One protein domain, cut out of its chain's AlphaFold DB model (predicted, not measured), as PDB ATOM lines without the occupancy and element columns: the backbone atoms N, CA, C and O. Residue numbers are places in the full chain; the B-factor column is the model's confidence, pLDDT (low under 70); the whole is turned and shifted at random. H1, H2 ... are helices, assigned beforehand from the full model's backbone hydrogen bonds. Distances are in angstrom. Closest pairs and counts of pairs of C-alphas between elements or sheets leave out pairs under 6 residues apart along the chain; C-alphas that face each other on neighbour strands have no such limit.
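This is residues 3 to 80 of the 81 residues of the protein "YtxH domain-containing protein" of Pedobacter sp. BS3 (UniProt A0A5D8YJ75). What does the model look like? It is like an open bow: a long, curved helix, H2, sweeps away from the shorter, straighter helix H1 and back again, and the two meet only at a corner where a tight turn joins them. The space between them is empty. What is it made of, and how large is it? The printed part has 78 residues with two named helices, H1 then H2, and no named strand; the class is all helix. It is extended, with a radius of gyration of the C-alphas of 19.4 A and spans of 61 by 27 by 13 A.

Where is the first helix? H1 holds residues 3 to 26 and is 34.5 A long, beginning at C-alpha 3 at (214.858, -11.704, 52.885). Where is the second? H2 holds residues 30 to 78, from C-alpha 30 at (196.755, 1.271, 82.178) to C-alpha 78 at (224.287, -31.777, 48.293), 54.8 A. It has a kink of 41 degrees near residue 56.

Where do the helices meet? H1 and H2 only just touch, and only at the corner by their link, with 3 pairs of C-alphas within 8 A; the closest are those of Leu 25 and Thr 33, 6.8 A apart. H1 touches with residues 24 to 25 alone, H2 with residues 30 to 34 alone. How do they run? They run opposite ways at a shallow tilt of 16 degrees, with centres 16.9 A apart. Residues 3 to 21 and 38 to 80 stand free. What do the backbones show? In H1 and H2 every O i to N i+4 pair is within hydrogen-bond range.

How far does it reach? The two C-alphas farthest apart, those of Asp 28 and Ser 79, are 61.4 A apart. Is it continuous? The printed part has no cut, and the link from H1 to H2 is tight. Where is confidence low? The mean pLDDT of the printed part is 70.2, and 44 residues are under 70, among them residues 27 to 33 and 54 to 70.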
ATOM      1  N   ASN A   3     216.128 -11.314  52.253       60.44
ATOM      2  CA  ASN A   3     214.858 -11.704  52.885       60.44
ATOM      3  C   ASN A   3     214.991 -11.938  54.401       60.44
ATOM      4  O   ASN A   3     214.122 -11.520  55.160       60.44
ATOM      5  N   LYS A   4     216.103 -12.531  54.865       60.28
ATOM      6  CA  LYS A   4     216.350 -12.750  56.305       60.28
ATOM      7  C   LYS A   4     216.547 -11.440  57.071       60.28
ATOM      8  O   LYS A   4     216.050 -11.323  58.182       60.28
ATOM      9  N   SER A   5     217.197 -10.445  56.460       69.44
ATOM     10  CA  SER A   5     217.376  -9.130  57.087       69.44
ATOM     11  C   SER A   5     216.041  -8.406  57.252       69.44
ATOM     12  O   SER A   5     215.786  -7.853  58.311       69.44
ATOM     13  N   LYS A   6     215.145  -8.474  56.256       69.00
ATOM     14  CA  LYS A   6     213.820  -7.841  56.337       69.00
ATOM     15  C   LYS A   6     212.930  -8.488  57.405       69.00
ATOM     16  O   LYS A   6     212.265  -7.777  58.151       69.00
ATOM     17  N   ILE A   7     212.966  -9.821  57.510       77.00
ATOM     18  CA  ILE A   7     212.253 -10.576  58.555       77.00
ATOM     19  C   ILE A   7     212.813 -10.244  59.942       77.00
ATOM     20  O   ILE A   7     212.040  -9.968  60.853       77.00
ATOM     21  N   ALA A   8     214.138 -10.200  60.094       77.06
ATOM     22  CA  ALA A   8     214.774  -9.837  61.357       77.06
ATOM     23  C   ALA A   8     214.431  -8.400  61.779       77.06
ATOM     24  O   ALA A   8     214.130  -8.169  62.944       77.06
ATOM     25  N   THR A   9     214.399  -7.446  60.842       78.81
ATOM     26  CA  THR A   9     214.019  -6.055  61.127       78.81
ATOM     27  C   THR A   9     212.542  -5.920  61.502       78.81
ATOM     28  O   THR A   9     212.234  -5.208  62.450       78.81
ATOM     29  N   VAL A  10     211.628  -6.623  60.821       83.88
ATOM     30  CA  VAL A  10     210.196  -6.645  61.187       83.88
ATOM     31  C   VAL A  10     209.982  -7.292  62.555       83.88
ATOM     32  O   VAL A  10     209.210  -6.776  63.356       83.88
ATOM     33  N   MET A  11     210.693  -8.381  62.851       83.00
ATOM     34  CA  MET A  11     210.624  -9.048  64.149       83.00
ATOM     35  C   MET A  11     211.171  -8.154  65.271       83.00
ATOM     36  O   MET A  11     210.520  -8.025  66.303       83.00
ATOM     37  N   LEU A  12     212.311  -7.482  65.060       82.69
ATOM     38  CA  LEU A  12     212.854  -6.519  66.026       82.69
ATOM     39  C   LEU A  12     211.908  -5.334  66.240       82.69
ATOM     40  O   LEU A  12     211.681  -4.933  67.377       82.69
ATOM     41  N   ALA A  13     211.347  -4.785  65.160       87.25
ATOM     42  CA  ALA A  13     210.417  -3.664  65.229       87.25
ATOM     43  C   ALA A  13     209.115  -4.053  65.945       87.25
ATOM     44  O   ALA A  13     208.622  -3.282  66.763       87.25
ATOM     45  N   GLY A  14     208.595  -5.259  65.700       86.25
ATOM     46  CA  GLY A  14     207.429  -5.791  66.406       86.25
ATOM     47  C   GLY A  14     207.688  -5.984  67.901       86.25
ATOM     48  O   GLY A  14     206.847  -5.628  68.723       86.25
ATOM     49  N   LEU A  15     208.874  -6.477  68.264       85.69
ATOM     50  CA  LEU A  15     209.260  -6.692  69.660       85.69
ATOM     51  C   LEU A  15     209.486  -5.357  70.395       85.69
ATOM     52  O   LEU A  15     208.993  -5.177  71.508       85.69
ATOM     53  N   ALA A  16     210.140  -4.386  69.752       84.62
ATOM     54  CA  ALA A  16     210.348  -3.046  70.302       84.62
ATOM     55  C   ALA A  16     209.034  -2.258  70.452       84.62
ATOM     56  O   ALA A  16     208.802  -1.645  71.494       84.62
ATOM     57  N   ALA A  17     208.146  -2.310  69.453       83.31
ATOM     58  CA  ALA A  17     206.820  -1.700  69.536       83.31
ATOM     59  C   ALA A  17     205.970  -2.351  70.638       83.31
ATOM     60  O   ALA A  17     205.295  -1.645  71.383       83.31
ATOM     61  N   GLY A  18     206.064  -3.674  70.806       79.44
ATOM     62  CA  GLY A  18     205.413  -4.390  71.905       79.44
ATOM     63  C   GLY A  18     205.905  -3.940  73.283       79.44
ATOM     64  O   GLY A  18     205.095  -3.678  74.169       79.44
ATOM     65  N   ALA A  19     207.220  -3.779  73.457       83.31
ATOM     66  CA  ALA A  19     207.808  -3.335  74.720       83.31
ATOM     67  C   ALA A  19     207.468  -1.873  75.059       83.31
ATOM     68  O   ALA A  19     207.161  -1.573  76.210       83.31
ATOM     69  N   ALA A  20     207.472  -0.971  74.074       77.38
ATOM     70  CA  ALA A  20     207.103   0.429  74.279       77.38
ATOM     71  C   ALA A  20     205.620   0.584  74.642       77.38
ATOM     72  O   ALA A  20     205.286   1.342  75.549       77.38
ATOM     73  N   VAL A  21     204.740  -0.172  73.976       73.56
ATOM     74  CA  VAL A  21     203.306  -0.213  74.289       73.56
ATOM     75  C   VAL A  21     203.079  -0.798  75.682       73.56
ATOM     76  O   VAL A  21     202.315  -0.224  76.447       73.56
ATOM     77  N   TYR A  22     203.787  -1.870  76.056       74.00
ATOM     78  CA  TYR A  22     203.725  -2.448  77.402       74.00
ATOM     79  C   TYR A  22     204.214  -1.471  78.484       74.00
ATOM     80  O   TYR A  22     203.552  -1.299  79.504       74.00
ATOM     81  N   TYR A  23     205.332  -0.780  78.247       76.38
ATOM     82  CA  TYR A  23     205.879   0.217  79.168       76.38
ATOM     83  C   TYR A  23     204.962   1.447  79.309       76.38
ATOM     84  O   TYR A  23     204.757   1.932  80.419       76.38
ATOM     85  N   LEU A  24     204.342   1.912  78.215       69.81
ATOM     86  CA  LEU A  24     203.320   2.968  78.245       69.81
ATOM     87  C   LEU A  24     202.010   2.527  78.924       69.81
ATOM     88  O   LEU A  24     201.330   3.368  79.502       69.81
ATOM     89  N   LEU A  25     201.653   1.237  78.879       68.25
ATOM     90  CA  LEU A  25     200.459   0.670  79.530       68.25
ATOM     91  C   LEU A  25     200.648   0.357  81.019       68.25
ATOM     92  O   LEU A  25     199.658   0.254  81.739       68.25
ATOM     93  N   ALA A  26     201.888   0.184  81.478       71.38
ATOM     94  CA  ALA A  26     202.198  -0.129  82.872       71.38
ATOM     95  C   ALA A  26     202.138   1.096  83.806       71.38
ATOM     96  O   ALA A  26     202.033   0.927  85.018       71.38
ATOM     97  N   THR A  27     202.195   2.319  83.267       63.91
ATOM     98  CA  THR A  27     201.999   3.548  84.056       63.91
ATOM     99  C   THR A  27     200.507   3.809  84.329       63.91
ATOM    100  O   THR A  27     199.646   3.253  83.651       63.91
ATOM    101  N   ASP A  28     200.204   4.657  85.316       56.94
ATOM    102  CA  ASP A  28     198.944   4.804  86.090       56.94
ATOM    103  C   ASP A  28     197.598   4.829  85.303       56.94
ATOM    104  O   ASP A  28     196.534   4.594  85.868       56.94
ATOM    105  N   ASN A  29     197.621   5.009  83.976       60.78
ATOM    106  CA  ASN A  29     196.457   5.023  83.069       60.78
ATOM    107  C   ASN A  29     196.161   3.668  82.371       60.78
ATOM    108  O   ASN A  29     195.425   3.601  81.379       60.78
ATOM    109  N   GLY A  30     196.744   2.570  82.859       59.81
ATOM    110  CA  GLY A  30     196.755   1.271  82.178       59.81
ATOM    111  C   GLY A  30     195.399   0.578  82.011       59.81
ATOM    112  O   GLY A  30     195.189  -0.110  81.017       59.81
ATOM    113  N   LYS A  31     194.442   0.758  82.931       66.38
ATOM    114  CA  LYS A  31     193.169   0.008  82.891       66.38
ATOM    115  C   LYS A  31     192.265   0.399  81.719       66.38
ATOM    116  O   LYS A  31     191.754  -0.486  81.042       66.38
ATOM    117  N   GLU A  32     192.110   1.693  81.442       67.81
ATOM    118  CA  GLU A  32     191.254   2.157  80.338       67.81
ATOM    119  C   GLU A  32     191.888   1.868  78.966       67.81
ATOM    120  O   GLU A  32     191.207   1.478  78.016       67.81
ATOM    121  N   THR A  33     193.215   1.985  78.870       69.44
ATOM    122  CA  THR A  33     193.954   1.664  77.640       69.44
ATOM    123  C   THR A  33     193.984   0.160  77.384       69.44
ATOM    124  O   THR A  33     193.867  -0.261  76.238       69.44
ATOM    125  N   CYS A  34     194.091  -0.667  78.426       73.62
ATOM    126  CA  CYS A  34     194.067  -2.122  78.295       73.62
ATOM    127  C   CYS A  34     192.682  -2.616  77.861       73.62
ATOM    128  O   CYS A  34     192.598  -3.497  77.013       73.62
ATOM    129  N   ASP A  35     191.603  -2.004  78.354       77.25
ATOM    130  CA  ASP A  35     190.237  -2.321  77.919       77.25
ATOM    131  C   ASP A  35     190.011  -1.966  76.435       77.25
ATOM    132  O   ASP A  35     189.606  -2.815  75.635       77.25
ATOM    133  N   LYS A  36     190.413  -0.757  76.014       74.88
ATOM    134  CA  LYS A  36     190.357  -0.323  74.604       74.88
ATOM    135  C   LYS A  36     191.265  -1.149  73.690       74.88
ATOM    136  O   LYS A  36     190.871  -1.476  72.567       74.88
ATOM    137  N   LEU A  37     192.460  -1.513  74.155       73.62
ATOM    138  CA  LEU A  37     193.395  -2.359  73.417       73.62
ATOM    139  C   LEU A  37     192.887  -3.800  73.326       73.62
ATOM    140  O   LEU A  37     192.998  -4.393  72.265       73.62
ATOM    141  N   SER A  38     192.293  -4.346  74.388       77.12
ATOM    142  CA  SER A  38     191.699  -5.689  74.412       77.12
ATOM    143  C   SER A  38     190.487  -5.775  73.484       77.12
ATOM    144  O   SER A  38     190.382  -6.702  72.685       77.12
ATOM    145  N   SER A  39     189.622  -4.758  73.495       80.00
ATOM    146  CA  SER A  39     188.495  -4.645  72.564       80.00
ATOM    147  C   SER A  39     188.973  -4.532  71.108       80.00
ATOM    148  O   SER A  39     188.497  -5.253  70.226       80.00
ATOM    149  N   SER A  40     190.006  -3.718  70.862       78.69
ATOM    150  CA  SER A  40     190.632  -3.591  69.539       78.69
ATOM    151  C   SER A  40     191.311  -4.891  69.094       78.69
ATOM    152  O   SER A  40     191.095  -5.328  67.971       78.69
ATOM    153  N   LEU A  41     192.066  -5.560  69.970       77.31
ATOM    154  CA  LEU A  41     192.705  -6.856  69.718       77.31
ATOM    155  C   LEU A  41     191.689  -7.972  69.501       77.31
ATOM    156  O   LEU A  41     191.966  -8.873  68.721       77.31
ATOM    157  N   LYS A  42     190.521  -7.936  70.144       83.19
ATOM    158  CA  LYS A  42     189.448  -8.909  69.914       83.19
ATOM    159  C   LYS A  42     188.816  -8.720  68.534       83.19
ATOM    160  O   LYS A  42     188.581  -9.703  67.837       83.19
ATOM    161  N   ASN A  43     188.612  -7.470  68.113       81.00
ATOM    162  CA  ASN A  43     188.119  -7.148  66.773       81.00
ATOM    163  C   ASN A  43     189.160  -7.469  65.683       81.00
ATOM    164  O   ASN A  43     188.843  -8.104  64.681       81.00
ATOM    165  N   LEU A  44     190.430  -7.110  65.914       76.94
ATOM    166  CA  LEU A  44     191.550  -7.526  65.070       76.94
ATOM    167  C   LEU A  44     191.723  -9.043  65.077       76.94
ATOM    168  O   LEU A  44     192.017  -9.598  64.036       76.94
ATOM    169  N   GLY A  45     191.539  -9.720  66.207       77.38
ATOM    170  CA  GLY A  45     191.651 -11.169  66.347       77.38
ATOM    171  C   GLY A  45     190.615 -11.912  65.513       77.38
ATOM    172  O   GLY A  45     190.960 -12.902  64.880       77.38
ATOM    173  N   GLY A  46     189.385 -11.392  65.435       78.62
ATOM    174  CA  GLY A  46     188.385 -11.861  64.470       78.62
ATOM    175  C   GLY A  46     188.881 -11.708  63.031       78.62
ATOM    176  O   GLY A  46     188.957 -12.685  62.297       78.62
ATOM    177  N   LEU A  47     189.359 -10.512  62.674       69.88
ATOM    178  CA  LEU A  47     189.909 -10.204  61.346       69.88
ATOM    179  C   LEU A  47     191.154 -11.045  60.998       69.88
ATOM    180  O   LEU A  47     191.338 -11.453  59.857       69.88
ATOM    181  N   ILE A  48     192.002 -11.329  61.985       66.56
ATOM    182  CA  ILE A  48     193.191 -12.181  61.890       66.56
ATOM    183  C   ILE A  48     192.782 -13.645  61.783       66.56
ATOM    184  O   ILE A  48     193.481 -14.385  61.111       66.56
ATOM    185  N   SER A  49     191.682 -14.078  62.399       65.31
ATOM    186  CA  SER A  49     191.160 -15.435  62.234       65.31
ATOM    187  C   SER A  49     190.662 -15.650  60.804       65.31
ATOM    188  O   SER A  49     191.066 -16.619  60.171       65.31
ATOM    189  N   ASP A  50     189.904 -14.698  60.253       68.50
ATOM    190  CA  ASP A  50     189.498 -14.693  58.841       68.50
ATOM    191  C   ASP A  50     190.703 -14.629  57.891       68.50
ATOM    192  O   ASP A  50     190.784 -15.365  56.905       68.50
ATOM    193  N   LEU A  51     191.696 -13.786  58.204       60.06
ATOM    194  CA  LEU A  51     192.950 -13.753  57.456       60.06
ATOM    195  C   LEU A  51     193.745 -15.037  57.628       60.06
ATOM    196  O   LEU A  51     194.439 -15.400  56.697       60.06
ATOM    197  N   LYS A  52     193.693 -15.709  58.775       64.88
ATOM    198  CA  LYS A  52     194.415 -16.953  59.036       64.88
ATOM    199  C   LYS A  52     193.780 -18.106  58.283       64.88
ATOM    200  O   LYS A  52     194.537 -18.920  57.794       64.88
ATOM    201  N   ASP A  53     192.462 -18.171  58.135       72.44
ATOM    202  CA  ASP A  53     191.814 -19.156  57.261       72.44
ATOM    203  C   ASP A  53     192.223 -18.929  55.797       72.44
ATOM    204  O   ASP A  53     192.726 -19.823  55.119       72.44
ATOM    205  N   LYS A  54     192.143 -17.675  55.335       66.25
ATOM    206  CA  LYS A  54     192.495 -17.289  53.957       66.25
ATOM    207  C   LYS A  54     193.995 -17.395  53.666       66.25
ATOM    208  O   LYS A  54     194.414 -17.731  52.556       66.25
ATOM    209  N   ALA A  55     194.811 -17.087  54.666       58.22
ATOM    210  CA  ALA A  55     196.250 -17.213  54.615       58.22
ATOM    211  C   ALA A  55     196.678 -18.648  54.854       58.22
ATOM    212  O   ALA A  55     197.676 -18.994  54.275       58.22
ATOM    213  N   ALA A  56     195.991 -19.490  55.625       62.69
ATOM    214  CA  ALA A  56     196.334 -20.906  55.762       62.69
ATOM    215  C   ALA A  56     196.208 -21.605  54.412       62.69
ATOM    216  O   ALA A  56     197.135 -22.292  54.014       62.69
ATOM    217  N   ASP A  57     195.143 -21.320  53.664       66.19
ATOM    218  CA  ASP A  57     194.957 -21.823  52.300       66.19
ATOM    219  C   ASP A  57     196.081 -21.342  51.353       66.19
ATOM    220  O   ASP A  57     196.708 -22.120  50.631       66.19
ATOM    221  N   SER A  58     196.453 -20.058  51.451       54.69
ATOM    222  CA  SER A  58     197.572 -19.489  50.679       54.69
ATOM    223  C   SER A  58     198.956 -19.945  51.179       54.69
ATOM    224  O   SER A  58     199.884 -20.083  50.391       54.69
ATOM    225  N   ILE A  59     199.127 -20.179  52.480       61.56
ATOM    226  CA  ILE A  59     200.358 -20.615  53.155       61.56
ATOM    227  C   ILE A  59     200.581 -22.096  52.891       61.56
ATOM    228  O   ILE A  59     201.734 -22.487  52.789       61.56
ATOM    229  N   ASP A  60     199.538 -22.906  52.742       65.81
ATOM    230  CA  ASP A  60     199.646 -24.309  52.342       65.81
ATOM    231  C   ASP A  60     200.129 -24.405  50.886       65.81
ATOM    232  O   ASP A  60     201.127 -25.072  50.595       65.81
ATOM    233  N   GLN A  61     199.561 -23.584  49.993       65.62
ATOM    234  CA  GLN A  61     200.067 -23.420  48.625       65.62
ATOM    235  C   GLN A  61     201.518 -22.916  48.576       65.62
ATOM    236  O   GLN A  61     202.340 -23.445  47.822       65.62
ATOM    237  N   ILE A  62     201.858 -21.900  49.377       61.12
ATOM    238  CA  ILE A  62     203.217 -21.344  49.445       61.12
ATOM    239  C   ILE A  62     204.178 -22.327  50.130       61.12
ATOM    240  O   ILE A  62     205.333 -22.408  49.722       61.12
ATOM    241  N   SER A  63     203.730 -23.119  51.107       63.34
ATOM    242  CA  SER A  63     204.530 -24.148  51.786       63.34
ATOM    243  C   SER A  63     204.834 -25.307  50.853       63.34
ATOM    244  O   SER A  63     205.982 -25.725  50.783       63.34
ATOM    245  N   GLY A  64     203.869 -25.761  50.050       66.94
ATOM    246  CA  GLY A  64     204.115 -26.769  49.017       66.94
ATOM    247  C   GLY A  64     205.133 -26.306  47.966       66.94
ATOM    248  O   GLY A  64     205.958 -27.092  47.494       66.94
ATOM    249  N   GLN A  65     205.138 -25.015  47.620       62.03
ATOM    250  CA  GLN A  65     206.154 -24.437  46.732       62.03
ATOM    251  C   GLN A  65     207.497 -24.202  47.439       62.03
ATOM    252  O   GLN A  65     208.550 -24.416  46.835       62.03
ATOM    253  N   ALA A  66     207.484 -23.820  48.718       60.88
ATOM    254  CA  ALA A  66     208.674 -23.654  49.543       60.88
ATOM    255  C   ALA A  66     209.374 -24.990  49.813       60.88
ATOM    256  O   ALA A  66     210.599 -25.019  49.807       60.88
ATOM    257  N   ASP A  67     208.636 -26.090  49.970       67.56
ATOM    258  CA  ASP A  67     209.182 -27.436  50.166       67.56
ATOM    259  C   ASP A  67     209.835 -27.964  48.880       67.56
ATOM    260  O   ASP A  67     210.963 -28.452  48.898       67.56
ATOM    261  N   LYS A  68     209.215 -27.721  47.716       69.06
ATOM    262  CA  LYS A  68     209.836 -28.007  46.408       69.06
ATOM    263  C   LYS A  68     211.092 -27.177  46.162       69.06
ATOM    264  O   LYS A  68     212.079 -27.683  45.620       69.06
ATOM    265  N   LEU A  69     211.080 -25.909  46.567       64.44
ATOM    266  CA  LEU A  69     212.234 -25.028  46.435       64.44
ATOM    267  C   LEU A  69     213.335 -25.403  47.434       64.44
ATOM    268  O   LEU A  69     214.504 -25.431  47.063       64.44
ATOM    269  N   ALA A  70     212.976 -25.765  48.666       69.19
ATOM    270  CA  ALA A  70     213.888 -26.258  49.688       69.19
ATOM    271  C   ALA A  70     214.499 -27.602  49.284       69.19
ATOM    272  O   ALA A  70     215.704 -27.773  49.426       69.19
ATOM    273  N   GLY A  71     213.720 -28.514  48.703       71.06
ATOM    274  CA  GLY A  71     214.206 -29.759  48.113       71.06
ATOM    275  C   GLY A  71     215.170 -29.505  46.955       71.06
ATOM    276  O   GLY A  71     216.241 -30.104  46.904       71.06
ATOM    277  N   SER A  72     214.858 -28.543  46.082       67.44
ATOM    278  CA  SER A  72     215.728 -28.147  44.964       67.44
ATOM    279  C   SER A  72     217.025 -27.482  45.436       67.44
ATOM    280  O   SER A  72     218.097 -27.758  44.899       67.44
ATOM    281  N   VAL A  73     216.957 -26.636  46.465       70.88
ATOM    282  CA  VAL A  73     218.122 -26.005  47.100       70.88
ATOM    283  C   VAL A  73     218.951 -27.044  47.852       70.88
ATOM    284  O   VAL A  73     220.170 -27.024  47.753       70.88
ATOM    285  N   LYS A  74     218.319 -27.988  48.551       65.38
ATOM    286  CA  LYS A  74     218.998 -29.060  49.287       65.38
ATOM    287  C   LYS A  74     219.693 -30.043  48.347       65.38
ATOM    288  O   LYS A  74     220.825 -30.418  48.627       65.38
ATOM    289  N   LEU A  75     219.076 -30.384  47.213       67.62
ATOM    290  CA  LEU A  75     219.709 -31.149  46.133       67.62
ATOM    291  C   LEU A  75     220.895 -30.388  45.536       67.62
ATOM    292  O   LEU A  75     221.979 -30.943  45.440       67.62
ATOM    293  N   ARG A  76     220.736 -29.096  45.221       62.19
ATOM    294  CA  ARG A  76     221.835 -28.253  44.711       62.19
ATOM    295  C   ARG A  76     222.990 -28.110  45.707       62.19
ATOM    296  O   ARG A  76     224.134 -28.063  45.279       62.19
ATOM    297  N   VAL A  77     222.705 -28.049  47.009       59.75
ATOM    298  CA  VAL A  77     223.713 -27.967  48.082       59.75
ATOM    299  C   VAL A  77     224.398 -29.317  48.319       59.75
ATOM    300  O   VAL A  77     225.598 -29.333  48.554       59.75
ATOM    301  N   GLN A  78     223.682 -30.440  48.208       57.50
ATOM    302  CA  GLN A  78     224.287 -31.777  48.293       57.50
ATOM    303  C   GLN A  78     225.069 -32.175  47.038       57.50
ATOM    304  O   GLN A  78     225.997 -32.960  47.140       57.50
ATOM    305  N   SER A  79     224.719 -31.656  45.859       53.84
ATOM    306  CA  SER A  79     225.481 -31.895  44.625       53.84
ATOM    307  C   SER A  79     226.699 -30.978  44.467       53.84
ATOM    308  O   SER A  79     227.454 -31.145  43.514       53.84
ATOM    309  N   ALA A  80     226.866 -29.989  45.349       47.50
ATOM    310  CA  ALA A  80     227.985 -29.045  45.347       47.50
ATOM    311  C   ALA A  80     228.969 -29.263  46.516       47.50
ATOM    312  O   ALA A  80     229.870 -28.441  46.693       47.50
TER     313      ALA A  80